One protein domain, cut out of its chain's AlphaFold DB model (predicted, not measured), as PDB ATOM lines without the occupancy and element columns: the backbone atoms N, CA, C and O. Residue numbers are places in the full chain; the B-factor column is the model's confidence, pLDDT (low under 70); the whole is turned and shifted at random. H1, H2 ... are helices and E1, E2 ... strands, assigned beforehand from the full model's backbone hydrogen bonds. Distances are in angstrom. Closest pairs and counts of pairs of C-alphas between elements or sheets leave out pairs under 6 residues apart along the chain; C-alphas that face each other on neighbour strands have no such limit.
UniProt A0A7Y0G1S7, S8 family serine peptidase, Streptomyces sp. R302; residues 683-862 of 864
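What this domain is: This is residues 683 to 862 of the 864 residues of the protein "S8 family serine peptidase" of Streptomyces sp. R302 (UniProt A0A7Y0G1S7). The domain is a rod with a helical hairpin, H1 and H2, at one end and, toward the other, a twisted sheet of four strands with H4, H5 and residues 745 to 757 of H3 over one face. H3 runs from the hairpin along the rod to the edge strand E1, and the first part of H1 packs on H3 and H5. The 180 printed residues have five named helices, then four named strands, class mixed; the antiparallel sheet has the order E1 E2 E3 E4. The whole is loose, with a radius of gyration of the C-alphas of 19.7 A, and spans 65 by 31 by 30 A.

How they stand to each other: H1, residues 683 to 711, is the hub, touching three helices. It forms a hairpin with H2, residues 716 to 735, at a shallow tilt of 32 degrees, only just short of steep; their closest C-alphas, Arg 702 and Glu 723, are 5.0 A apart. With residues 686 to 690 alone H1 touches H3, residues 737 to 757; the closest C-alphas, Val 686 and Lys 743, are 6.0 A apart. It touches H5, residues 781 to 787, with residues 689 to 693 alone; the C-alphas of Val 689 and Gln 784, the closest, are 6.0 A apart. H3 forms a hairpin with H4, residues 764 to 779, at a shallow tilt of 20 degrees; the closest C-alphas, Phe 757 and Leu 769, are 5.4 A apart. H4 and H5 only just touch, only at the corner, with 3 pairs of C-alphas within 8 A. E1, residues 802 to 810, E2, residues 820 to 828, E3, residues 838 to 845, and E4, residues 858 to 861, form a meander, each strand the antiparallel neighbour of the one before. Within hydrogen-bond range are N 804 and O 826, 2.8 A, for E1 and E2; N 823 and O 842, 2.8 A, for E2 and E3; and N 841 and O 858, 2.8 A, for E3 and E4. H3, H4 and H5 are on the same face, making two layers, helices on one face of a sheet, at heights over the sheet of 9.0 A, 8.0 A and 9.3 A. In the five helices every O i to N i+4 pair is within hydrogen-bond range.

Where its parts are: H1 begins at C-alpha 683 (401.068, 299.940, 310.506) and is 42.2 A long. H2 is 28.4 A, H3 30.2 A and H4 21.7 A long; H5 is short. E1 is 25.1 A, E2 26.5 A and E3 23.4 A long. E4 ends at C-alpha 861 (387.151, 325.520, 301.468).

The domain as a whole: The C-alphas farthest apart, Thr 715 and Gly 817, are 64.8 A apart. The printed part has no cut. The links H5 to E1 and E3 to E4 are long. Confidence is under 70 at residues 778 to 799 and 862.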
ATOM      1  N   THR A 683     399.740 299.977 311.136       80.62
ATOM      2  CA  THR A 683     401.068 299.940 310.506       80.62
ATOM      3  C   THR A 683     400.971 300.139 308.993       80.62
ATOM      4  O   THR A 683     401.601 301.046 308.444       80.62
ATOM      5  N   LEU A 684     400.127 299.345 308.324       79.75
ATOM      6  CA  LEU A 684     399.973 299.383 306.869       79.75
ATOM      7  C   LEU A 684     399.382 300.715 306.384       79.75
ATOM      8  O   LEU A 684     399.877 301.276 305.405       79.75
ATOM      9  N   LEU A 685     398.382 301.264 307.086       77.38
ATOM     10  CA  LEU A 685     397.781 302.552 306.718       77.38
ATOM     11  C   LEU A 685     398.769 303.719 306.888       77.38
ATOM     12  O   LEU A 685     398.891 304.560 305.997       77.38
ATOM     13  N   VAL A 686     399.519 303.750 307.996       81.31
ATOM     14  CA  VAL A 686     400.558 304.768 308.235       81.31
ATOM     15  C   VAL A 686     401.643 304.700 307.159       81.31
ATOM     16  O   VAL A 686     402.030 305.740 306.626       81.31
ATOM     17  N   ASN A 687     402.092 303.494 306.796       82.12
ATOM     18  CA  ASN A 687     403.092 303.290 305.748       82.12
ATOM     19  C   ASN A 687     402.573 303.712 304.357       82.12
ATOM     20  O   ASN A 687     403.311 304.350 303.604       82.12
ATOM     21  N   ALA A 688     401.305 303.432 304.035       78.31
ATOM     22  CA  ALA A 688     400.678 303.838 302.775       78.31
ATOM     23  C   ALA A 688     400.547 305.368 302.648       78.31
ATOM     24  O   ALA A 688     400.996 305.945 301.653       78.31
ATOM     25  N   VAL A 689     400.006 306.041 303.674       76.75
ATOM     26  CA  VAL A 689     399.883 307.512 303.696       76.75
ATOM     27  C   VAL A 689     401.269 308.164 303.651       76.75
ATOM     28  O   VAL A 689     401.488 309.082 302.863       76.75
ATOM     29  N   TYR A 690     402.236 307.655 304.424       82.25
ATOM     30  CA  TYR A 690     403.625 308.121 304.395       82.25
ATOM     31  C   TYR A 690     404.238 308.046 302.985       82.25
ATOM     32  O   TYR A 690     404.752 309.048 302.477       82.25
ATOM     33  N   ALA A 691     404.127 306.893 302.314       82.44
ATOM     34  CA  ALA A 691     404.644 306.708 300.960       82.44
ATOM     35  C   ALA A 691     403.988 307.667 299.949       82.44
ATOM     36  O   ALA A 691     404.677 308.230 299.094       82.44
ATOM     37  N   ALA A 692     402.679 307.910 300.066       77.69
ATOM     38  CA  ALA A 692     401.958 308.824 299.185       77.69
ATOM     39  C   ALA A 692     402.327 310.305 299.410       77.69
ATOM     40  O   ALA A 692     402.496 311.047 298.434       77.69
ATOM     41  N   VAL A 693     402.530 310.726 300.669       77.38
ATOM     42  CA  VAL A 693     403.031 312.069 301.024       77.38
ATOM     43  C   VAL A 693     404.419 312.299 300.416       77.38
ATOM     44  O   VAL A 693     404.622 313.294 299.714       77.38
ATOM     45  N   VAL A 694     405.355 311.361 300.609       82.75
ATOM     46  CA  VAL A 694     406.713 311.448 300.034       82.75
ATOM     47  C   VAL A 694     406.657 311.453 298.503       82.75
ATOM     48  O   VAL A 694     407.293 312.294 297.866       82.75
ATOM     49  N   ALA A 695     405.832 310.600 297.887       82.12
ATOM     50  CA  ALA A 695     405.661 310.578 296.435       82.12
ATOM     51  C   ALA A 695     405.088 311.895 295.878       82.12
ATOM     52  O   ALA A 695     405.457 312.298 294.772       82.12
ATOM     53  N   ARG A 696     404.210 312.594 296.617       81.31
ATOM     54  CA  ARG A 696     403.745 313.945 296.249       81.31
ATOM     55  C   ARG A 696     404.885 314.959 296.334       81.31
ATOM     56  O   ARG A 696     405.134 315.652 295.351       81.31
ATOM     57  N   ARG A 697     405.627 314.975 297.446       80.94
ATOM     58  CA  ARG A 697     406.786 315.865 297.649       80.94
ATOM     59  C   ARG A 697     407.849 315.701 296.558       80.94
ATOM     60  O   ARG A 697     408.327 316.702 296.033       80.94
ATOM     61  N   VAL A 698     408.137 314.467 296.133       85.19
ATOM     62  CA  VAL A 698     409.040 314.180 295.001       85.19
ATOM     63  C   VAL A 698     408.515 314.761 293.678       85.19
ATOM     64  O   VAL A 698     409.296 315.339 292.922       85.19
ATOM     65  N   ARG A 699     407.207 314.663 293.389       84.38
ATOM     66  CA  ARG A 699     406.612 315.247 292.166       84.38
ATOM     67  C   ARG A 699     406.684 316.774 292.155       84.38
ATOM     68  O   ARG A 699     407.052 317.351 291.134       84.38
ATOM     69  N   ASP A 700     406.359 317.422 293.272       82.75
ATOM     70  CA  ASP A 700     406.417 318.883 293.383       82.75
ATOM     71  C   ASP A 700     407.870 319.401 293.306       82.75
ATOM     72  O   ASP A 700     408.138 320.361 292.580       82.75
ATOM     73  N   ALA A 701     408.829 318.713 293.940       84.88
ATOM     74  CA  ALA A 701     410.254 319.047 293.857       84.88
ATOM     75  C   ALA A 701     410.841 318.860 292.444       84.88
ATOM     76  O   ALA A 701     411.610 319.706 291.984       84.88
ATOM     77  N   ARG A 702     410.446 317.799 291.722       87.62
ATOM     78  CA  ARG A 702     410.793 317.614 290.300       87.62
ATOM     79  C   ARG A 702     410.214 318.725 289.422       87.62
ATOM     80  O   ARG A 702     410.955 319.290 288.625       87.62
ATOM     81  N   ARG A 703     408.937 319.100 289.603       87.31
ATOM     82  CA  ARG A 703     408.325 320.212 288.845       87.31
ATOM     83  C   ARG A 703     409.096 321.517 289.056       87.31
ATOM     84  O   ARG A 703     409.424 322.182 288.078       87.31
ATOM     85  N   GLN A 704     409.439 321.844 290.303       86.62
ATOM     86  CA  GLN A 704     410.234 323.032 290.618       86.62
ATOM     87  C   GLN A 704     411.623 322.981 289.955       86.62
ATOM     88  O   GLN A 704     412.036 323.950 289.320       86.62
ATOM     89  N   ALA A 705     412.317 321.839 290.030       88.06
ATOM     90  CA  ALA A 705     413.622 321.656 289.394       88.06
ATOM     91  C   ALA A 705     413.564 321.793 287.860       88.06
ATOM     92  O   ALA A 705     414.453 322.413 287.276       88.06
ATOM     93  N   ALA A 706     412.514 321.283 287.210       85.81
ATOM     94  CA  ALA A 706     412.288 321.445 285.773       85.81
ATOM     95  C   ALA A 706     411.983 322.909 285.393       85.81
ATOM     96  O   ALA A 706     412.531 323.434 284.421       85.81
ATOM     97  N   GLU A 707     411.154 323.605 286.179       88.44
ATOM     98  CA  GLU A 707     410.881 325.034 285.983       88.44
ATOM     99  C   GLU A 707     412.142 325.895 286.136       88.44
ATOM    100  O   GLU A 707     412.360 326.809 285.338       88.44
ATOM    101  N   ASP A 708     412.984 325.616 287.131       88.06
ATOM    102  CA  ASP A 708     414.217 326.371 287.363       88.06
ATOM    103  C   ASP A 708     415.312 326.023 286.344       88.06
ATOM    104  O   ASP A 708     415.995 326.926 285.859       88.06
ATOM    105  N   SER A 709     415.402 324.765 285.901       87.81
ATOM    106  CA  SER A 709     416.271 324.357 284.783       87.81
ATOM    107  C   SER A 709     415.885 325.065 283.479       87.81
ATOM    108  O   SER A 709     416.755 325.528 282.737       87.81
ATOM    109  N   LYS A 710     414.578 325.248 283.244       87.88
ATOM    110  CA  LYS A 710     414.034 326.022 282.118       87.88
ATOM    111  C   LYS A 710     414.305 327.527 282.235       87.88
ATOM    112  O   LYS A 710     414.534 328.169 281.215       87.88
ATOM    113  N   LYS A 711     414.328 328.100 283.447       87.94
ATOM    114  CA  LYS A 711     414.749 329.502 283.685       87.94
ATOM    115  C   LYS A 711     416.256 329.697 283.470       87.94
ATOM    116  O   LYS A 711     416.677 330.782 283.080       87.94
ATOM    117  N   GLN A 712     417.058 328.659 283.715       86.12
ATOM    118  CA  GLN A 712     418.522 328.677 283.603       86.12
ATOM    119  C   GLN A 712     419.056 328.262 282.217       86.12
ATOM    120  O   GLN A 712     420.262 328.331 281.998       86.12
ATOM    121  N   ASN A 713     418.187 327.863 281.275       86.38
ATOM    122  CA  ASN A 713     418.558 327.316 279.959       86.38
ATOM    123  C   ASN A 713     419.544 326.127 280.043       86.38
ATOM    124  O   ASN A 713     420.481 326.029 279.249       86.38
ATOM    125  N   LEU A 714     419.345 325.228 281.014       84.81
ATOM    126  CA  LEU A 714     420.157 324.014 281.151       84.81
ATOM    127  C   LEU A 714     419.915 323.024 279.996       84.81
ATOM    128  O   LEU A 714     418.842 322.990 279.393       84.81
ATOM    129  N   THR A 715     420.917 322.189 279.705       88.56
ATOM    130  CA  THR A 715     420.778 321.053 278.779       88.56
ATOM    131  C   THR A 715     419.876 319.968 279.371       88.56
ATOM    132  O   THR A 715     419.705 319.899 280.590       88.56
ATOM    133  N   GLN A 716     419.323 319.087 278.528       82.44
ATOM    134  CA  GLN A 716     418.433 318.013 278.989       82.44
ATOM    135  C   GLN A 716     419.103 317.136 280.058       82.44
ATOM    136  O   GLN A 716     418.543 316.967 281.133       82.44
ATOM    137  N   ASP A 717     420.343 316.688 279.829       83.56
ATOM    138  CA  ASP A 717     421.085 315.855 280.789       83.56
ATOM    139  C   ASP A 717     421.286 316.547 282.149       83.56
ATOM    140  O   ASP A 717     421.271 315.899 283.199       83.56
ATOM    141  N   ALA A 718     421.454 317.876 282.140       83.44
ATOM    142  CA  ALA A 718     421.597 318.690 283.342       83.44
ATOM    143  C   ALA A 718     420.249 318.916 284.054       83.44
ATOM    144  O   ALA A 718     420.214 318.886 285.283       83.44
ATOM    145  N   SER A 719     419.147 319.064 283.310       83.56
ATOM    146  CA  SER A 719     417.783 319.087 283.862       83.56
ATOM    147  C   SER A 719     417.432 317.740 284.507       83.56
ATOM    148  O   SER A 719     417.022 317.689 285.665       83.56
ATOM    149  N   ASP A 720     417.700 316.631 283.814       86.50
ATOM    150  CA  ASP A 720     417.456 315.268 284.297       86.50
ATOM    151  C   ASP A 720     418.343 314.924 285.507       86.50
ATOM    152  O   ASP A 720     417.959 314.138 286.378       86.50
ATOM    153  N   ALA A 721     419.549 315.495 285.593       89.25
ATOM    154  CA  ALA A 721     420.394 315.425 286.786       89.25
ATOM    155  C   ALA A 721     419.848 316.292 287.937       89.25
ATOM    156  O   ALA A 721     419.821 315.830 289.080       89.25
ATOM    157  N   ALA A 722     419.369 317.509 287.656       85.56
ATOM    158  CA  ALA A 722     418.783 318.406 288.652       85.56
ATOM    159  C   ALA A 722     417.487 317.837 289.259       85.56
ATOM    160  O   ALA A 722     417.319 317.890 290.480       85.56
ATOM    161  N   GLU A 723     416.621 317.229 288.443       87.88
ATOM    162  CA  GLU A 723     415.417 316.514 288.886       87.88
ATOM    163  C   GLU A 723     415.747 315.303 289.765       87.88
ATOM    164  O   GLU A 723     415.173 315.157 290.845       87.88
ATOM    165  N   ARG A 724     416.701 314.455 289.353       89.44
ATOM    166  CA  ARG A 724     417.152 313.312 290.172       89.44
ATOM    167  C   ARG A 724     417.759 313.768 291.498       89.44
ATOM    168  O   ARG A 724     417.476 313.171 292.532       89.44
ATOM    169  N   ALA A 725     418.536 314.850 291.492       88.75
ATOM    170  CA  ALA A 725     419.088 315.432 292.712       88.75
ATOM    171  C   ALA A 725     418.005 316.076 293.603       88.75
ATOM    172  O   ALA A 725     418.148 316.082 294.824       88.75
ATOM    173  N   ALA A 726     416.921 316.608 293.026       87.06
ATOM    174  CA  ALA A 726     415.772 317.111 293.781       87.06
ATOM    175  C   ALA A 726     414.970 315.971 294.426       87.06
ATOM    176  O   ALA A 726     414.618 316.068 295.599       87.06
ATOM    177  N   GLU A 727     414.753 314.871 293.703       89.25
ATOM    178  CA  GLU A 727     414.147 313.657 294.254       89.25
ATOM    179  C   GLU A 727     414.992 313.048 295.383       89.25
ATOM    180  O   GLU A 727     414.440 312.722 296.433       89.25
ATOM    181  N   ALA A 728     416.313 312.934 295.200       88.81
ATOM    182  CA  ALA A 728     417.222 312.426 296.227       88.81
ATOM    183  C   ALA A 728     417.133 313.259 297.515       88.81
ATOM    184  O   ALA A 728     416.829 312.707 298.567       88.81
ATOM    185  N   ARG A 729     417.241 314.595 297.416       87.81
ATOM    186  CA  ARG A 729     417.107 315.501 298.572       87.81
ATOM    187  C   ARG A 729     415.801 315.304 299.350       87.81
ATOM    188  O   ARG A 729     415.835 315.335 300.573       87.81
ATOM    189  N   VAL A 730     414.674 315.082 298.667       85.19
ATOM    190  CA  VAL A 730     413.387 314.799 299.333       85.19
ATOM    191  C   VAL A 730     413.386 313.415 299.991       85.19
ATOM    192  O   VAL A 730     412.875 313.267 301.097       85.19
ATOM    193  N   ARG A 731     413.956 312.388 299.350       85.88
ATOM    194  CA  ARG A 731     414.050 311.046 299.951       85.88
ATOM    195  C   ARG A 731     414.935 311.054 301.201       85.88
ATOM    196  O   ARG A 731     414.516 310.508 302.217       85.88
ATOM    197  N   ASP A 732     416.079 311.732 301.147       86.62
ATOM    198  CA  ASP A 732     417.006 311.893 302.273       86.62
ATOM    199  C   ASP A 732     416.364 312.702 303.416       86.62
ATOM    200  O   ASP A 732     416.436 312.312 304.579       86.62
ATOM    201  N   GLU A 733     415.654 313.794 303.095       83.00
ATOM    202  CA  GLU A 733     414.940 314.627 304.074       83.00
ATOM    203  C   GLU A 733     413.936 313.824 304.916       83.00
ATOM    204  O   GLU A 733     413.808 314.067 306.120       83.00
ATOM    205  N   PHE A 734     413.225 312.880 304.293       83.38
ATOM    206  CA  PHE A 734     412.228 312.039 304.954       83.38
ATOM    207  C   PHE A 734     412.789 310.716 305.508       83.38
ATOM    208  O   PHE A 734     412.074 310.056 306.258       83.38
ATOM    209  N   ALA A 735     414.038 310.340 305.213       79.56
ATOM    210  CA  ALA A 735     414.638 309.096 305.707       79.56
ATOM    211  C   ALA A 735     414.792 309.067 307.243       79.56
ATOM    212  O   ALA A 735     414.535 308.039 307.867       79.56
ATOM    213  N   ASP A 736     415.162 310.205 307.839       80.62
ATOM    214  CA  ASP A 736     415.447 310.337 309.273       80.62
ATOM    215  C   ASP A 736     414.239 310.898 310.070       80.62
ATOM    216  O   ASP A 736     413.073 310.551 309.869       80.62
ATOM    217  N   ARG A 737     414.509 311.808 311.018       76.81
ATOM    218  CA  ARG A 737     413.582 312.316 312.044       76.81
ATOM    219  C   ARG A 737     412.267 312.884 311.500       76.81
ATOM    220  O   ARG A 737     411.275 312.848 312.222       76.81
ATOM    221  N   LYS A 738     412.241 313.418 310.273       75.12
ATOM    222  CA  LYS A 738     411.009 313.927 309.642       75.12
ATOM    223  C   LYS A 738     410.067 312.798 309.222       75.12
ATOM    224  O   LYS A 738     408.858 312.962 309.365       75.12
ATOM    225  N   GLY A 739     410.595 311.655 308.776       80.00
ATOM    226  CA  GLY A 739     409.791 310.480 308.446       80.00
ATOM    227  C   GLY A 739     409.106 309.894 309.675       80.00
ATOM    228  O   GLY A 739     407.887 309.734 309.681       80.00
ATOM    229  N   GLU A 740     409.856 309.664 310.755       82.06
ATOM    230  CA  GLU A 740     409.277 309.153 312.007       82.06
ATOM    231  C   GLU A 740     408.345 310.156 312.700       82.06
ATOM    232  O   GLU A 740     407.310 309.758 313.241       82.06
ATOM    233  N   TRP A 741     408.634 311.461 312.625       81.12
ATOM    234  CA  TRP A 741     407.689 312.487 313.074       81.12
ATOM    235  C   TRP A 741     406.388 312.444 312.260       81.12
ATOM    236  O   TRP A 741     405.312 312.405 312.851       81.12
ATOM    237  N   LEU A 742     406.459 312.351 310.926       79.06
ATOM    238  CA  LEU A 742     405.274 312.260 310.067       79.06
ATOM    239  C   LEU A 742     404.458 310.991 310.356       79.06
ATOM    240  O   LEU A 742     403.248 311.083 310.555       79.06
ATOM    241  N   LYS A 743     405.099 309.818 310.464       82.38
ATOM    242  CA  LYS A 743     404.428 308.565 310.865       82.38
ATOM    243  C   LYS A 743     403.740 308.701 312.226       82.38
ATOM    244  O   LYS A 743     402.606 308.256 312.388       82.38
ATOM    245  N   THR A 744     404.395 309.341 313.196       83.25
ATOM    246  CA  THR A 744     403.834 309.591 314.537       83.25
ATOM    247  C   THR A 744     402.628 310.534 314.483       83.25
ATOM    248  O   THR A 744     401.614 310.264 315.125       83.25
ATOM    249  N   THR A 745     402.687 311.585 313.664       79.44
ATOM    250  CA  THR A 745     401.575 312.519 313.433       79.44
ATOM    251  C   THR A 745     400.381 311.835 312.756       79.44
ATOM    252  O   THR A 745     399.243 312.044 313.175       79.44
ATOM    253  N   ILE A 746     400.617 310.953 311.773       79.44
ATOM    254  CA  ILE A 746     399.557 310.147 311.140       79.44
ATOM    255  C   ILE A 746     398.912 309.207 312.173       79.44
ATOM    256  O   ILE A 746     397.689 309.192 312.286       79.44
ATOM    257  N   ARG A 747     399.703 308.487 312.989       81.75
ATOM    258  CA  ARG A 747     399.177 307.642 314.086       81.75
ATOM    259  C   ARG A 747     398.302 308.438 315.057       81.75
ATOM    260  O   ARG A 747     397.182 308.026 315.342       81.75
ATOM    261  N   ALA A 748     398.769 309.606 315.501       81.88
ATOM    262  CA  ALA A 748     398.013 310.477 316.400       81.88
ATOM    263  C   ALA A 748     396.686 310.967 315.785       81.88
ATOM    264  O   ALA A 748     395.694 311.109 316.503       81.88
ATOM    265  N   LEU A 749     396.633 311.186 314.464       77.94
ATOM    266  CA  LEU A 749     395.386 311.498 313.762       77.94
ATOM    267  C   LEU A 749     394.448 310.284 313.673       77.94
ATOM    268  O   LEU A 749     393.250 310.443 313.891       77.94
ATOM    269  N   LEU A 750     394.968 309.084 313.395       79.06
ATOM    270  CA  LEU A 750     394.170 307.850 313.340       79.06
ATOM    271  C   LEU A 750     393.567 307.496 314.706       79.06
ATOM    272  O   LEU A 750     392.382 307.170 314.783       79.06
ATOM    273  N   ASP A 751     394.334 307.652 315.790       81.56
ATOM    274  CA  ASP A 751     393.794 307.578 317.151       81.56
ATOM    275  C   ASP A 751     392.715 308.661 317.354       81.56
ATOM    276  O   ASP A 751     391.603 308.338 317.771       81.56
ATOM    277  N   LYS A 752     392.970 309.932 316.999       82.75
ATOM    278  CA  LYS A 752     391.980 311.029 317.115       82.75
ATOM    279  C   LYS A 752     390.682 310.739 316.343       82.75
ATOM    280  O   LYS A 752     389.610 311.077 316.840       82.75
ATOM    281  N   ILE A 753     390.765 310.085 315.183       79.56
ATOM    282  CA  ILE A 753     389.617 309.594 314.404       79.56
ATOM    283  C   ILE A 753     388.884 308.488 315.176       79.56
ATOM    284  O   ILE A 753     387.688 308.632 315.419       79.56
ATOM    285  N   TYR A 754     389.563 307.449 315.676       83.62
ATOM    286  CA  TYR A 754     388.908 306.450 316.538       83.62
ATOM    287  C   TYR A 754     388.192 307.119 317.728       83.62
ATOM    288  O   TYR A 754     386.999 306.894 317.923       83.62
ATOM    289  N   TRP A 755     388.863 308.004 318.476       85.56
ATOM    290  CA  TRP A 755     388.287 308.669 319.655       85.56
ATOM    291  C   TRP A 755     387.115 309.615 319.348       85.56
ATOM    292  O   TRP A 755     386.265 309.785 320.221       85.56
ATOM    293  N   LYS A 756     387.053 310.220 318.152       85.25
ATOM    294  CA  LYS A 756     385.975 311.141 317.740       85.25
ATOM    295  C   LYS A 756     384.744 310.440 317.160       85.25
ATOM    296  O   LYS A 756     383.649 310.967 317.314       85.25
ATOM    297  N   PHE A 757     384.918 309.309 316.473       85.19
ATOM    298  CA  PHE A 757     383.831 308.658 315.733       85.19
ATOM    299  C   PHE A 757     383.212 307.480 316.495       85.19
ATOM    300  O   PHE A 757     382.018 307.229 316.330       85.19
ATOM    301  N   ARG A 758     383.997 306.767 317.320       87.19
ATOM    302  CA  ARG A 758     383.548 305.567 318.045       87.19
ATOM    303  C   ARG A 758     382.294 305.839 318.882       87.19
ATOM    304  O   ARG A 758     382.226 306.789 319.660       87.19
ATOM    305  N   ASN A 759     381.313 304.961 318.752       92.94
ATOM    306  CA  ASN A 759     380.054 305.030 319.486       92.94
ATOM    307  C   ASN A 759     379.386 303.639 319.507       92.94
ATOM    308  O   ASN A 759     379.857 302.711 318.845       92.94
ATOM    309  N   LEU A 760     378.269 303.487 320.230       93.31
ATOM    310  CA  LEU A 760     377.582 302.195 320.396       93.31
ATOM    311  C   LEU A 760     377.014 301.589 319.097       93.31
ATOM    312  O   LEU A 760     376.602 300.430 319.114       93.31
ATOM    313  N   GLY A 761     376.965 302.334 317.992       93.62
ATOM    314  CA  GLY A 761     376.575 301.828 316.679       93.62
ATOM    315  C   GLY A 761     375.079 301.586 316.502       93.62
ATOM    316  O   GLY A 761     374.721 300.795 315.635       93.62
ATOM    317  N   ARG A 762     374.214 302.191 317.334       92.19
ATOM    318  CA  ARG A 762     372.769 301.886 317.392       92.19
ATOM    319  C   ARG A 762     371.916 302.834 316.552       92.19
ATOM    320  O   ARG A 762     371.158 302.376 315.698       92.19
ATOM    321  N   SER A 763     371.998 304.142 316.797       93.25
ATOM    322  CA  SER A 763     371.244 305.126 316.011       93.25
ATOM    323  C   SER A 763     371.777 305.234 314.577       93.25
ATOM    324  O   SER A 763     372.845 304.729 314.239       93.25
ATOM    325  N   SER A 764     371.034 305.887 313.694       92.31
ATOM    326  CA  SER A 764     371.455 306.072 312.301       92.31
ATOM    327  C   SER A 764     372.715 306.930 312.196       92.31
ATOM    328  O   SER A 764     373.658 306.571 311.493       92.31
ATOM    329  N   ALA A 765     372.775 307.999 312.993       92.19
ATOM    330  CA  ALA A 765     373.956 308.838 313.161       92.19
ATOM    331  C   ALA A 765     375.156 308.053 313.733       92.19
ATOM    332  O   ALA A 765     376.260 308.159 313.205       92.19
ATOM    333  N   ASP A 766     374.932 307.209 314.750       93.75
ATOM    334  CA  ASP A 766     375.947 306.301 315.312       93.75
ATOM    335  C   ASP A 766     376.553 305.379 314.235       93.75
ATOM    336  O   ASP A 766     377.778 305.300 314.082       93.75
ATOM    337  N   ARG A 767     375.686 304.697 313.462       94.12
ATOM    338  CA  ARG A 767     376.092 303.790 312.374       94.12
ATOM    339  C   ARG A 767     376.871 304.536 311.292       94.12
ATOM    340  O   ARG A 767     377.903 304.038 310.854       94.12
ATOM    341  N   ALA A 768     376.418 305.730 310.901       92.56
ATOM    342  CA  ALA A 768     377.074 306.553 309.886       92.56
ATOM    343  C   ALA A 768     378.449 307.065 310.339       92.56
ATOM    344  O   ALA A 768     379.400 307.010 309.563       92.56
ATOM    345  N   LEU A 769     378.592 307.490 311.600       91.44
ATOM    346  CA  LEU A 769     379.888 307.863 312.171       91.44
ATOM    347  C   LEU A 769     380.844 306.664 312.204       91.44
ATOM    348  O   LEU A 769     381.953 306.751 311.682       91.44
ATOM    349  N   ASN A 770     380.430 305.515 312.740       92.19
ATOM    350  CA  ASN A 770     381.303 304.339 312.751       92.19
ATOM    351  C   ASN A 770     381.648 303.877 311.314       92.19
ATOM    352  O   ASN A 770     382.787 303.497 311.052       92.19
ATOM    353  N   ALA A 771     380.722 303.970 310.353       90.12
ATOM    354  CA  ALA A 771     381.000 303.687 308.941       90.12
ATOM    355  C   ALA A 771     382.011 304.668 308.329       90.12
ATOM    356  O   ALA A 771     382.953 304.237 307.664       90.12
ATOM    357  N   ALA A 772     381.869 305.968 308.600       87.31
ATOM    358  CA  ALA A 772     382.803 306.994 308.152       87.31
ATOM    359  C   ALA A 772     384.206 306.797 308.744       87.31
ATOM    360  O   ALA A 772     385.192 306.919 308.018       87.31
ATOM    361  N   GLY A 773     384.302 306.411 310.021       85.25
ATOM    362  CA  GLY A 773     385.565 306.035 310.660       85.25
ATOM    363  C   GLY A 773     386.227 304.831 309.982       85.25
ATOM    364  O   GLY A 773     387.415 304.888 309.664       85.25
ATOM    365  N   THR A 774     385.460 303.773 309.688       86.25
ATOM    366  CA  THR A 774     385.974 302.598 308.962       86.25
ATOM    367  C   THR A 774     386.393 302.940 307.536       86.25
ATOM    368  O   THR A 774     387.466 302.523 307.114       86.25
ATOM    369  N   ASN A 775     385.607 303.714 306.786       81.94
ATOM    370  CA  ASN A 775     385.956 304.092 305.414       81.94
ATOM    371  C   ASN A 775     387.191 304.995 305.359       81.94
ATOM    372  O   ASN A 775     388.077 304.747 304.548       81.94
ATOM    373  N   ALA A 776     387.293 305.985 306.251       73.44
ATOM    374  CA  ALA A 776     388.482 306.826 306.354       73.44
ATOM    375  C   ALA A 776     389.741 305.972 306.610       73.44
ATOM    376  O   ALA A 776     390.778 306.201 305.990       73.44
ATOM    377  N   PHE A 777     389.626 304.939 307.455       72.69
ATOM    378  CA  PHE A 777     390.696 303.971 307.698       72.69
ATOM    379  C   PHE A 777     390.995 303.074 306.479       72.69
ATOM    380  O   PHE A 777     392.153 302.848 306.140       72.69
ATOM    381  N   MET A 778     389.964 302.540 305.820       69.12
ATOM    382  CA  MET A 778     390.104 301.534 304.759       69.12
ATOM    383  C   MET A 778     390.496 302.107 303.392       69.12
ATOM    384  O   MET A 778     391.104 301.391 302.598       69.12
ATOM    385  N   VAL A 779     390.125 303.357 303.094       59.38
ATOM    386  CA  VAL A 779     390.340 303.980 301.774       59.38
ATOM    387  C   VAL A 779     391.547 304.926 301.789       59.38
ATOM    388  O   VAL A 779     392.307 304.956 300.821       59.38
ATOM    389  N   GLY A 780     391.804 305.614 302.910       59.12
ATOM    390  CA  GLY A 780     393.061 306.307 303.230       59.12
ATOM    391  C   GLY A 780     393.386 307.571 302.417       59.12
ATOM    392  O   GLY A 780     394.000 308.493 302.957       59.12
ATOM    393  N   ALA A 781     392.954 307.654 301.157       61.31
ATOM    394  CA  ALA A 781     393.165 308.794 300.264       61.31
ATOM    395  C   ALA A 781     392.474 310.071 300.777       61.31
ATOM    396  O   ALA A 781     393.006 311.168 300.644       61.31
ATOM    397  N   GLU A 782     391.327 309.927 301.434       64.44
ATOM    398  CA  GLU A 782     390.553 311.014 302.030       64.44
ATOM    399  C   GLU A 782     391.247 311.577 303.277       64.44
ATOM    400  O   GLU A 782     391.315 312.794 303.452       64.44
ATOM    401  N   ILE A 783     391.826 310.708 304.119       62.75
ATOM    402  CA  ILE A 783     392.670 311.135 305.247       62.75
ATOM    403  C   ILE A 783     393.934 311.817 304.716       62.75
ATOM    404  O   ILE A 783     394.316 312.872 305.215       62.75
ATOM    405  N   GLN A 784     394.576 311.236 303.701       65.31
ATOM    406  CA  GLN A 784     395.761 311.794 303.052       65.31
ATOM    407  C   GLN A 784     395.487 313.196 302.486       65.31
ATOM    408  O   GLN A 784     396.279 314.108 302.719       65.31
ATOM    409  N   ASP A 785     394.381 313.394 301.772       66.44
ATOM    410  CA  ASP A 785     394.036 314.695 301.201       66.44
ATOM    411  C   ASP A 785     393.564 315.688 302.276       66.44
ATOM    412  O   ASP A 785     393.896 316.870 302.182       66.44
ATOM    413  N   GLY A 786     392.910 315.219 303.346       66.31
ATOM    414  CA  GLY A 786     392.627 316.019 304.545       66.31
ATOM    415  C   GLY A 786     393.905 316.528 305.220       66.31
ATOM    416  O   GLY A 786     394.061 317.727 305.427       66.31
ATOM    417  N   ILE A 787     394.881 315.646 305.463       67.94
ATOM    418  CA  ILE A 787     396.224 315.988 305.973       67.94
ATOM    419  C   ILE A 787     396.940 316.987 305.044       67.94
ATOM    420  O   ILE A 787     397.593 317.923 305.513       67.94
ATOM    421  N   LEU A 788     396.822 316.790 303.725       67.00
ATOM    422  CA  LEU A 788     397.489 317.576 302.678       67.00
ATOM    423  C   LEU A 788     396.609 318.700 302.090       67.00
ATOM    424  O   LEU A 788     396.904 319.220 301.004       67.00
ATOM    425  N   SER A 789     395.567 319.117 302.816       65.31
ATOM    426  CA  SER A 789     394.640 320.200 302.442       65.31
ATOM    427  C   SER A 789     395.332 321.554 302.237       65.31
ATOM    428  O   SER A 789     394.838 322.407 301.496       65.31
ATOM    429  N   ALA A 790     396.547 321.717 302.771       56.78
ATOM    430  CA  ALA A 790     397.445 322.826 302.464       56.78
ATOM    431  C   ALA A 790     397.711 323.030 300.955       56.78
ATOM    432  O   ALA A 790     398.050 324.138 300.551       56.78
ATOM    433  N   GLY A 791     397.542 322.001 300.117       59.91
ATOM    434  CA  GLY A 791     397.636 322.126 298.658       59.91
ATOM    435  C   GLY A 791     396.339 322.533 297.946       59.91
ATOM    436  O   GLY A 791     396.366 322.705 296.731       59.91
ATOM    437  N   GLN A 792     395.216 322.644 298.663       65.31
ATOM    438  CA  GLN A 792     393.926 323.104 298.130       65.31
ATOM    439  C   GLN A 792     393.646 324.572 298.488       65.31
ATOM    440  O   GLN A 792     393.062 325.301 297.689       65.31
ATOM    441  N   VAL A 793     394.089 325.029 299.667       68.06
ATOM    442  CA  VAL A 793     393.885 326.410 300.137       68.06
ATOM    443  C   VAL A 793     394.977 327.347 299.594       68.06
ATOM    444  O   VAL A 793     396.143 327.158 299.958       68.06
ATOM    445  N   PRO A 794     394.634 328.379 298.789       62.59
ATOM    446  CA  PRO A 794     395.606 329.264 298.143       62.59
ATOM    447  C   PRO A 794     396.626 329.892 299.104       62.59
ATOM    448  O   PRO A 794     396.267 330.541 300.085       62.59
ATOM    449  N   GLY A 795     397.907 329.721 298.781       60.09
ATOM    450  CA  GLY A 795     399.046 330.199 299.565       60.09
ATOM    451  C   GLY A 795     400.197 329.193 299.540       60.09
ATOM    452  O   GLY A 795     399.993 328.020 299.233       60.09
ATOM    453  N   VAL A 796     401.413 329.640 299.859       55.69
ATOM    454  CA  VAL A 796     402.575 328.750 300.020       55.69
ATOM    455  C   VAL A 796     402.702 328.393 301.497       55.69
ATOM    456  O   VAL A 796     402.945 329.268 302.326       55.69
ATOM    457  N   SER A 797     402.503 327.121 301.829       60.66
ATOM    458  CA  SER A 797     402.688 326.576 303.175       60.66
ATOM    459  C   SER A 797     402.770 325.054 303.099       60.66
ATOM    460  O   SER A 797     402.008 324.422 302.366       60.66
ATOM    461  N   ASP A 798     403.685 324.485 303.883       61.25
ATOM    462  CA  ASP A 798     403.960 323.048 303.946       61.25
ATOM    463  C   ASP A 798     403.293 322.340 305.134       61.25
ATOM    464  O   ASP A 798     403.480 321.135 305.314       61.25
ATOM    465  N   ASN A 799     402.518 323.096 305.913       68.94
ATOM    466  CA  ASN A 799     401.896 322.702 307.170       68.94
ATOM    467  C   ASN A 799     400.912 321.540 306.969       68.94
ATOM    468  O   ASN A 799     400.180 321.480 305.977       68.94
ATOM    469  N   PHE A 800     400.844 320.643 307.951       73.25
ATOM    470  CA  PHE A 800     399.899 319.530 307.953       73.25
ATOM    471  C   PHE A 800     398.610 319.918 308.672       73.25
ATOM    472  O   PHE A 800     398.644 320.418 309.797       73.25
ATOM    473  N   TYR A 801     397.467 319.660 308.041       78.50
ATOM    474  CA  TYR A 801     396.168 319.970 308.631       78.50
ATOM    475  C   TYR A 801     395.774 318.902 309.662       78.50
ATOM    476  O   TYR A 801     396.027 317.708 309.483       78.50
ATOM    477  N   SER A 802     395.114 319.323 310.743       80.38
ATOM    478  CA  SER A 802     394.555 318.433 311.767       80.38
ATOM    479  C   SER A 802     393.032 318.402 311.676       80.38
ATOM    480  O   SER A 802     392.410 319.422 311.397       80.38
ATOM    481  N   LEU A 803     392.416 317.253 311.961       83.00
ATOM    482  CA  LEU A 803     390.963 317.146 312.124       83.00
ATOM    483  C   LEU A 803     390.517 317.963 313.347       83.00
ATOM    484  O   LEU A 803     390.981 317.698 314.455       83.00
ATOM    485  N   ASP A 804     389.607 318.913 313.176       84.69
ATOM    486  CA  ASP A 804     388.993 319.695 314.255       84.69
ATOM    487  C   ASP A 804     387.666 319.058 314.702       84.69
ATOM    488  O   ASP A 804     387.556 318.403 315.758       84.69
ATOM    489  N   THR A 805     386.661 319.208 313.842       84.69
ATOM    490  CA  THR A 805     385.268 318.864 314.095       84.69
ATOM    491  C   THR A 805     384.809 317.706 313.215       84.69
ATOM    492  O   THR A 805     385.276 317.497 312.096       84.69
ATOM    493  N   VAL A 806     383.898 316.922 313.784       86.62
ATOM    494  CA  VAL A 806     383.174 315.832 313.133       86.62
ATOM    495  C   VAL A 806     381.713 316.073 313.473       86.62
ATOM    496  O   VAL A 806     381.381 316.178 314.657       86.62
ATOM    497  N   SER A 807     380.860 316.202 312.467       88.56
ATOM    498  CA  SER A 807     379.415 316.343 312.644       88.56
ATOM    499  C   SER A 807     378.671 315.327 311.783       88.56
ATOM    500  O   SER A 807     379.213 314.788 310.817       88.56
ATOM    501  N   VAL A 808     377.432 315.031 312.171       91.94
ATOM    502  CA  VAL A 808     376.538 314.131 311.444       91.94
ATOM    503  C   VAL A 808     375.115 314.681 311.488       91.94
ATOM    504  O   VAL A 808     374.658 315.135 312.540       91.94
ATOM    505  N   ALA A 809     374.427 314.664 310.350       92.50
ATOM    506  CA  ALA A 809     373.052 315.128 310.200       92.50
ATOM    507  C   ALA A 809     372.285 314.248 309.191       92.50
ATOM    508  O   ALA A 809     372.912 313.673 308.305       92.50
ATOM    509  N   PRO A 810     370.945 314.152 309.262       92.31
ATOM    510  CA  PRO A 810     370.160 313.469 308.234       92.31
ATOM    511  C   PRO A 810     370.344 314.132 306.864       92.31
ATOM    512  O   PRO A 810     370.192 315.348 306.741       92.31
ATOM    513  N   SER A 811     370.651 313.339 305.835       90.50
ATOM    514  CA  SER A 811     370.927 313.856 304.494       90.50
ATOM    515  C   SER A 811     369.639 314.233 303.752       90.50
ATOM    516  O   SER A 811     368.689 313.444 303.739       90.50
ATOM    517  N   PRO A 812     369.581 315.383 303.051       88.56
ATOM    518  CA  PRO A 812     368.475 315.695 302.154       88.56
ATOM    519  C   PRO A 812     368.544 314.911 300.829       88.56
ATOM    520  O   PRO A 812     367.580 314.928 300.066       88.56
ATOM    521  N   PHE A 813     369.651 314.214 300.538       82.69
ATOM    522  CA  PHE A 813     369.897 313.522 299.263       82.69
ATOM    523  C   PHE A 813     369.501 312.031 299.275       82.69
ATOM    524  O   PHE A 813     370.053 311.214 298.535       82.69
ATOM    525  N   CYS A 814     368.517 311.671 300.100       81.56
ATOM    526  CA  CYS A 814     368.030 310.303 300.253       81.56
ATOM    527  C   CYS A 814     366.989 309.875 299.210       81.56
ATOM    528  O   CYS A 814     366.169 310.663 298.736       81.56
ATOM    529  N   ARG A 815     366.954 308.568 298.921       84.88
ATOM    530  CA  ARG A 815     365.804 307.926 298.268       84.88
ATOM    531  C   ARG A 815     364.672 307.740 299.279       84.88
ATOM    532  O   ARG A 815     364.918 307.540 300.464       84.88
ATOM    533  N   THR A 816     363.423 307.741 298.818       82.00
ATOM    534  CA  THR A 816     362.272 307.431 299.680       82.00
ATOM    535  C   THR A 816     362.396 306.013 300.237       82.00
ATOM    536  O   THR A 816     362.404 305.053 299.470       82.00
ATOM    537  N   GLY A 817     362.476 305.886 301.563       81.25
ATOM    538  CA  GLY A 817     362.709 304.614 302.255       81.25
ATOM    539  C   GLY A 817     364.169 304.351 302.640       81.25
ATOM    540  O   GLY A 817     364.400 303.418 303.402       81.25
ATOM    541  N   SER A 818     365.120 305.177 302.184       88.31
ATOM    542  CA  SER A 818     366.484 305.205 302.724       88.31
ATOM    543  C   SER A 818     366.566 306.060 303.993       88.31
ATOM    544  O   SER A 818     365.936 307.112 304.099       88.31
ATOM    545  N   ASP A 819     367.415 305.627 304.914       90.50
ATOM    546  CA  ASP A 819     367.935 306.348 306.072       90.50
ATOM    547  C   ASP A 819     369.400 306.691 305.779       90.50
ATOM    548  O   ASP A 819     370.282 305.846 305.935       90.50
ATOM    549  N   CYS A 820     369.659 307.908 305.297       93.69
ATOM    550  CA  CYS A 820     371.008 308.383 304.995       93.69
ATOM    551  C   CYS A 820     371.401 309.611 305.812       93.69
ATOM    552  O   CYS A 820     370.583 310.466 306.155       93.69
ATOM    553  N   GLN A 821     372.691 309.682 306.111       94.38
ATOM    554  CA  GLN A 821     373.293 310.645 307.015       94.38
ATOM    555  C   GLN A 821     374.502 311.287 306.330       94.38
ATOM    556  O   GLN A 821     375.380 310.592 305.811       94.38
ATOM    557  N   ASP A 822     374.543 312.610 306.348       92.44
ATOM    558  CA  ASP A 822     375.676 313.420 305.933       92.44
ATOM    559  C   ASP A 822     376.652 313.543 307.107       92.44
ATOM    560  O   ASP A 822     376.294 314.047 308.172       92.44
ATOM    561  N   VAL A 823     377.883 313.066 306.919       90.62
ATOM    562  CA  VAL A 823     378.995 313.173 307.872       90.62
ATOM    563  C   VAL A 823     379.991 314.195 307.334       90.62
ATOM    564  O   VAL A 823     380.517 314.018 306.233       90.62
ATOM    565  N   VAL A 824     380.264 315.252 308.103       88.88
ATOM    566  CA  VAL A 824     381.200 316.324 307.722       88.88
ATOM    567  C   VAL A 824     382.432 316.292 308.620       88.88
ATOM    568  O   VAL A 824     382.324 316.309 309.849       88.88
ATOM    569  N   LEU A 825     383.609 316.244 307.993       86.62
ATOM    570  CA  LEU A 825     384.920 316.244 308.642       86.62
ATOM    571  C   LEU A 825     385.644 317.554 308.325       86.62
ATOM    572  O   LEU A 825     386.025 317.781 307.175       86.62
ATOM    573  N   THR A 826     385.861 318.397 309.328       86.56
ATOM    574  CA  THR A 826     386.522 319.698 309.151       86.56
ATOM    575  C   THR A 826     387.976 319.619 309.590       86.56
ATOM    576  O   THR A 826     388.276 319.234 310.722       86.56
ATOM    577  N   PHE A 827     388.887 320.021 308.711       85.06
ATOM    578  CA  PHE A 827     390.325 320.071 308.943       85.06
ATOM    579  C   PHE A 827     390.813 321.525 308.997       85.06
ATOM    580  O   PHE A 827     390.350 322.360 308.223       85.06
ATOM    581  N   PHE A 828     391.776 321.829 309.870       86.25
ATOM    582  CA  PHE A 828     392.360 323.170 310.026       86.25
ATOM    583  C   PHE A 828     393.892 323.131 310.070       86.25
ATOM    584  O   PHE A 828     394.480 322.101 310.402       86.25
ATOM    585  N   ASP A 829     394.531 324.260 309.758       85.50
ATOM    586  CA  ASP A 829     395.981 324.464 309.854       85.50
ATOM    587  C   ASP A 829     396.338 324.878 311.302       85.50
ATOM    588  O   ASP A 829     396.049 326.010 311.699       85.50
ATOM    589  N   PRO A 830     396.922 323.993 312.136       81.62
ATOM    590  CA  PRO A 830     397.158 324.278 313.554       81.62
ATOM    591  C   PRO A 830     398.298 325.280 313.792       81.62
ATOM    592  O   PRO A 830     398.467 325.761 314.911       81.62
ATOM    593  N   GLU A 831     399.078 325.588 312.754       82.31
ATOM    594  CA  GLU A 831     400.187 326.544 312.786       82.31
ATOM    595  C   GLU A 831     399.791 327.913 312.193       82.31
ATOM    596  O   GLU A 831     400.566 328.867 312.284       82.31
ATOM    597  N   ASN A 832     398.593 328.041 311.601       82.25
ATOM    598  CA  ASN A 832     398.099 329.282 310.998       82.25
ATOM    599  C   ASN A 832     396.565 329.408 311.099       82.25
ATOM    600  O   ASN A 832     395.829 329.078 310.167       82.25
ATOM    601  N   ASP A 833     396.094 329.972 312.214       79.12
ATOM    602  CA  ASP A 833     394.677 330.199 312.546       79.12
ATOM    603  C   ASP A 833     393.906 331.081 311.543       79.12
ATOM    604  O   ASP A 833     392.677 331.058 311.503       79.12
ATOM    605  N   ARG A 834     394.615 331.851 310.710       81.75
ATOM    606  CA  ARG A 834     394.031 332.705 309.661       81.75
ATOM    607  C   ARG A 834     393.772 331.973 308.351       81.75
ATOM    608  O   ARG A 834     393.238 332.575 307.417       81.75
ATOM    609  N   ARG A 835     394.194 330.715 308.236       80.69
ATOM    610  CA  ARG A 835     394.026 329.923 307.020       80.69
ATOM    611  C   ARG A 835     392.646 329.269 307.001       80.69
ATOM    612  O   ARG A 835     392.151 328.813 308.027       80.69
ATOM    613  N   ALA A 836     392.012 329.238 305.830       84.75
ATOM    614  CA  ALA A 836     390.687 328.643 305.696       84.75
ATOM    615  C   ALA A 836     390.727 327.141 306.051       84.75
ATOM    616  O   ALA A 836     391.599 326.438 305.537       84.75
ATOM    617  N   PRO A 837     389.796 326.635 306.882       86.94
ATOM    618  CA  PRO A 837     389.646 325.199 307.077       86.94
ATOM    619  C   PRO A 837     389.156 324.532 305.785       86.94
ATOM    620  O   PRO A 837     388.625 325.196 304.890       86.94
ATOM    621  N   VAL A 838     389.314 323.213 305.695       85.88
ATOM    622  CA  VAL A 838     388.803 322.398 304.587       85.88
ATOM    623  C   VAL A 838     387.847 321.348 305.141       85.88
ATOM    624  O   VAL A 838     388.201 320.594 306.046       85.88
ATOM    625  N   SER A 839     386.630 321.316 304.607       86.88
ATOM    626  CA  SER A 839     385.544 320.450 305.072       86.88
ATOM    627  C   SER A 839     385.250 319.361 304.041       86.88
ATOM    628  O   SER A 839     385.085 319.656 302.857       86.88
ATOM    629  N   TYR A 840     385.163 318.108 304.486       85.19
ATOM    630  CA  TYR A 840     384.878 316.934 303.658       85.19
ATOM    631  C   TYR A 840     383.524 316.339 304.042       85.19
ATOM    632  O   TYR A 840     383.347 315.898 305.176       85.19
ATOM    633  N   LEU A 841     382.584 316.315 303.100       87.94
ATOM    634  CA  LEU A 841     381.238 315.768 303.258       87.94
ATOM    635  C   LEU A 841     381.135 314.382 302.609       87.94
ATOM    636  O   LEU A 841     381.442 314.207 301.427       87.94
ATOM    637  N   PHE A 842     380.634 313.427 303.388       87.69
ATOM    638  CA  PHE A 842     380.342 312.055 302.997       87.69
ATOM    639  C   PHE A 842     378.866 311.748 303.275       87.69
ATOM    640  O   PHE A 842     378.415 311.932 304.403       87.69
ATOM    641  N   THR A 843     378.129 311.210 302.305       90.88
ATOM    642  CA  THR A 843     376.733 310.783 302.507       90.88
ATOM    643  C   THR A 843     376.650 309.262 302.609       90.88
ATOM    644  O   THR A 843     376.912 308.558 301.631       90.88
ATOM    645  N   TYR A 844     376.253 308.752 303.776       91.12
ATOM    646  CA  TYR A 844     376.120 307.322 304.067       91.12
ATOM    647  C   TYR A 844     374.658 306.897 304.138       91.12
ATOM    648  O   TYR A 844     373.935 307.393 304.994       91.12
ATOM    649  N   ASP A 845     374.238 305.935 303.319       92.69
ATOM    650  CA  ASP A 845     373.010 305.167 303.550       92.69
ATOM    651  C   ASP A 845     373.289 304.092 304.610       92.69
ATOM    652  O   ASP A 845     374.238 303.312 304.492       92.69
ATOM    653  N   VAL A 846     372.488 304.088 305.675       92.56
ATOM    654  CA  VAL A 846     372.587 303.186 306.832       92.56
ATOM    655  C   VAL A 846     371.308 302.362 307.032       92.56
ATOM    656  O   VAL A 846     371.084 301.842 308.130       92.56
ATOM    657  N   SER A 847     370.473 302.238 305.992       89.88
ATOM    658  CA  SER A 847     369.223 301.454 305.997       89.88
ATOM    659  C   SER A 847     369.448 299.945 306.088       89.88
ATOM    660  O   SER A 847     368.595 299.221 306.600       89.88
ATOM    661  N   ASP A 848     370.583 299.482 305.562       88.00
ATOM    662  CA  ASP A 848     370.973 298.076 305.472       88.00
ATOM    663  C   ASP A 848     372.003 297.691 306.543       88.00
ATOM    664  O   ASP A 848     372.709 298.525 307.110       88.00
ATOM    665  N   GLU A 849     372.134 296.381 306.769       85.88
ATOM    666  CA  GLU A 849     373.081 295.747 307.708       85.88
ATOM    667  C   GLU A 849     374.552 296.164 307.495       85.88
ATOM    668  O   GLU A 849     375.377 296.008 308.395       85.88
ATOM    669  N   VAL A 850     374.885 296.689 306.312       87.62
ATOM    670  CA  VAL A 850     376.198 297.238 305.958       87.62
ATOM    671  C   VAL A 850     375.998 298.636 305.361       87.62
ATOM    672  O   VAL A 850     375.434 298.728 304.271       87.62
ATOM    673  N   PRO A 851     376.470 299.707 306.023       90.25
ATOM    674  CA  PRO A 851     376.425 301.067 305.492       90.25
ATOM    675  C   PRO A 851     377.116 301.238 304.131       90.25
ATOM    676  O   PRO A 851     378.146 300.617 303.863       90.25
ATOM    677  N   VAL A 852     376.580 302.129 303.291       88.94
ATOM    678  CA  VAL A 852     377.050 302.375 301.915       88.94
ATOM    679  C   VAL A 852     377.246 303.874 301.674       88.94
ATOM    680  O   VAL A 852     376.329 304.659 301.898       88.94
ATOM    681  N   SER A 853     378.414 304.287 301.170       87.56
ATOM    682  CA  SER A 853     378.614 305.671 300.699       87.56
ATOM    683  C   SER A 853     377.872 305.885 299.377       87.56
ATOM    684  O   SER A 853     378.093 305.138 298.423       87.56
ATOM    685  N   LEU A 854     377.004 306.896 299.309       83.62
ATOM    686  CA  LEU A 854     376.163 307.176 298.137       83.62
ATOM    687  C   LEU A 854     376.867 307.996 297.046       83.62
ATOM    688  O   LEU A 854     376.444 307.959 295.889       83.62
ATOM    689  N   ALA A 855     377.927 308.725 297.396       74.38
ATOM    690  CA  ALA A 855     378.642 309.636 296.504       74.38
ATOM    691  C   ALA A 855     380.168 309.589 296.733       74.38
ATOM    692  O   ALA A 855     380.616 309.129 297.792       74.38
ATOM    693  N   PRO A 856     380.977 310.076 295.768       76.69
ATOM    694  CA  PRO A 856     382.339 310.536 296.033       76.69
ATOM    695  C   PRO A 856     382.333 311.679 297.057       76.69
ATOM    696  O   PRO A 856     381.352 312.411 297.169       76.69
ATOM    697  N   VAL A 857     383.438 311.854 297.780       80.56
ATOM    698  CA  VAL A 857     383.538 312.873 298.835       80.56
ATOM    699  C   VAL A 857     383.486 314.280 298.242       80.56
ATOM    700  O   VAL A 857     384.215 314.594 297.299       80.56
ATOM    701  N   HIS A 858     382.649 315.142 298.815       85.00
ATOM    702  CA  HIS A 858     382.576 316.550 298.438       85.00
ATOM    703  C   HIS A 858     383.494 317.383 299.343       85.00
ATOM    704  O   HIS A 858     383.372 317.326 300.565       85.00
ATOM    705  N   THR A 859     384.398 318.169 298.753       83.88
ATOM    706  CA  THR A 859     385.369 318.997 299.489       83.88
ATOM    707  C   THR A 859     385.041 320.483 299.359       83.88
ATOM    708  O   THR A 859     384.762 320.971 298.263       83.88
ATOM    709  N   PHE A 860     385.112 321.210 300.473       84.31
ATOM    710  CA  PHE A 860     384.761 322.626 300.594       84.31
ATOM    711  C   PHE A 860     385.889 323.395 301.286       84.31
ATOM    712  O   PHE A 860     386.500 322.883 302.220       84.31
ATOM    713  N   ILE A 861     386.151 324.631 300.856       82.31
ATOM    714  CA  ILE A 861     387.151 325.520 301.468       82.31
ATOM    715  C   ILE A 861     386.413 326.619 302.235       82.31
ATOM    716  O   ILE A 861     385.607 327.346 301.655       82.31
ATOM    717  N   GLY A 862     386.713 326.746 303.527       69.88
ATOM    718  CA  GLY A 862     385.924 327.507 304.493       69.88
ATOM    719  C   GLY A 862     385.068 326.602 305.389       69.88
ATOM    720  O   GLY A 862     384.987 325.387 305.194       69.88
TER     721      GLY A 862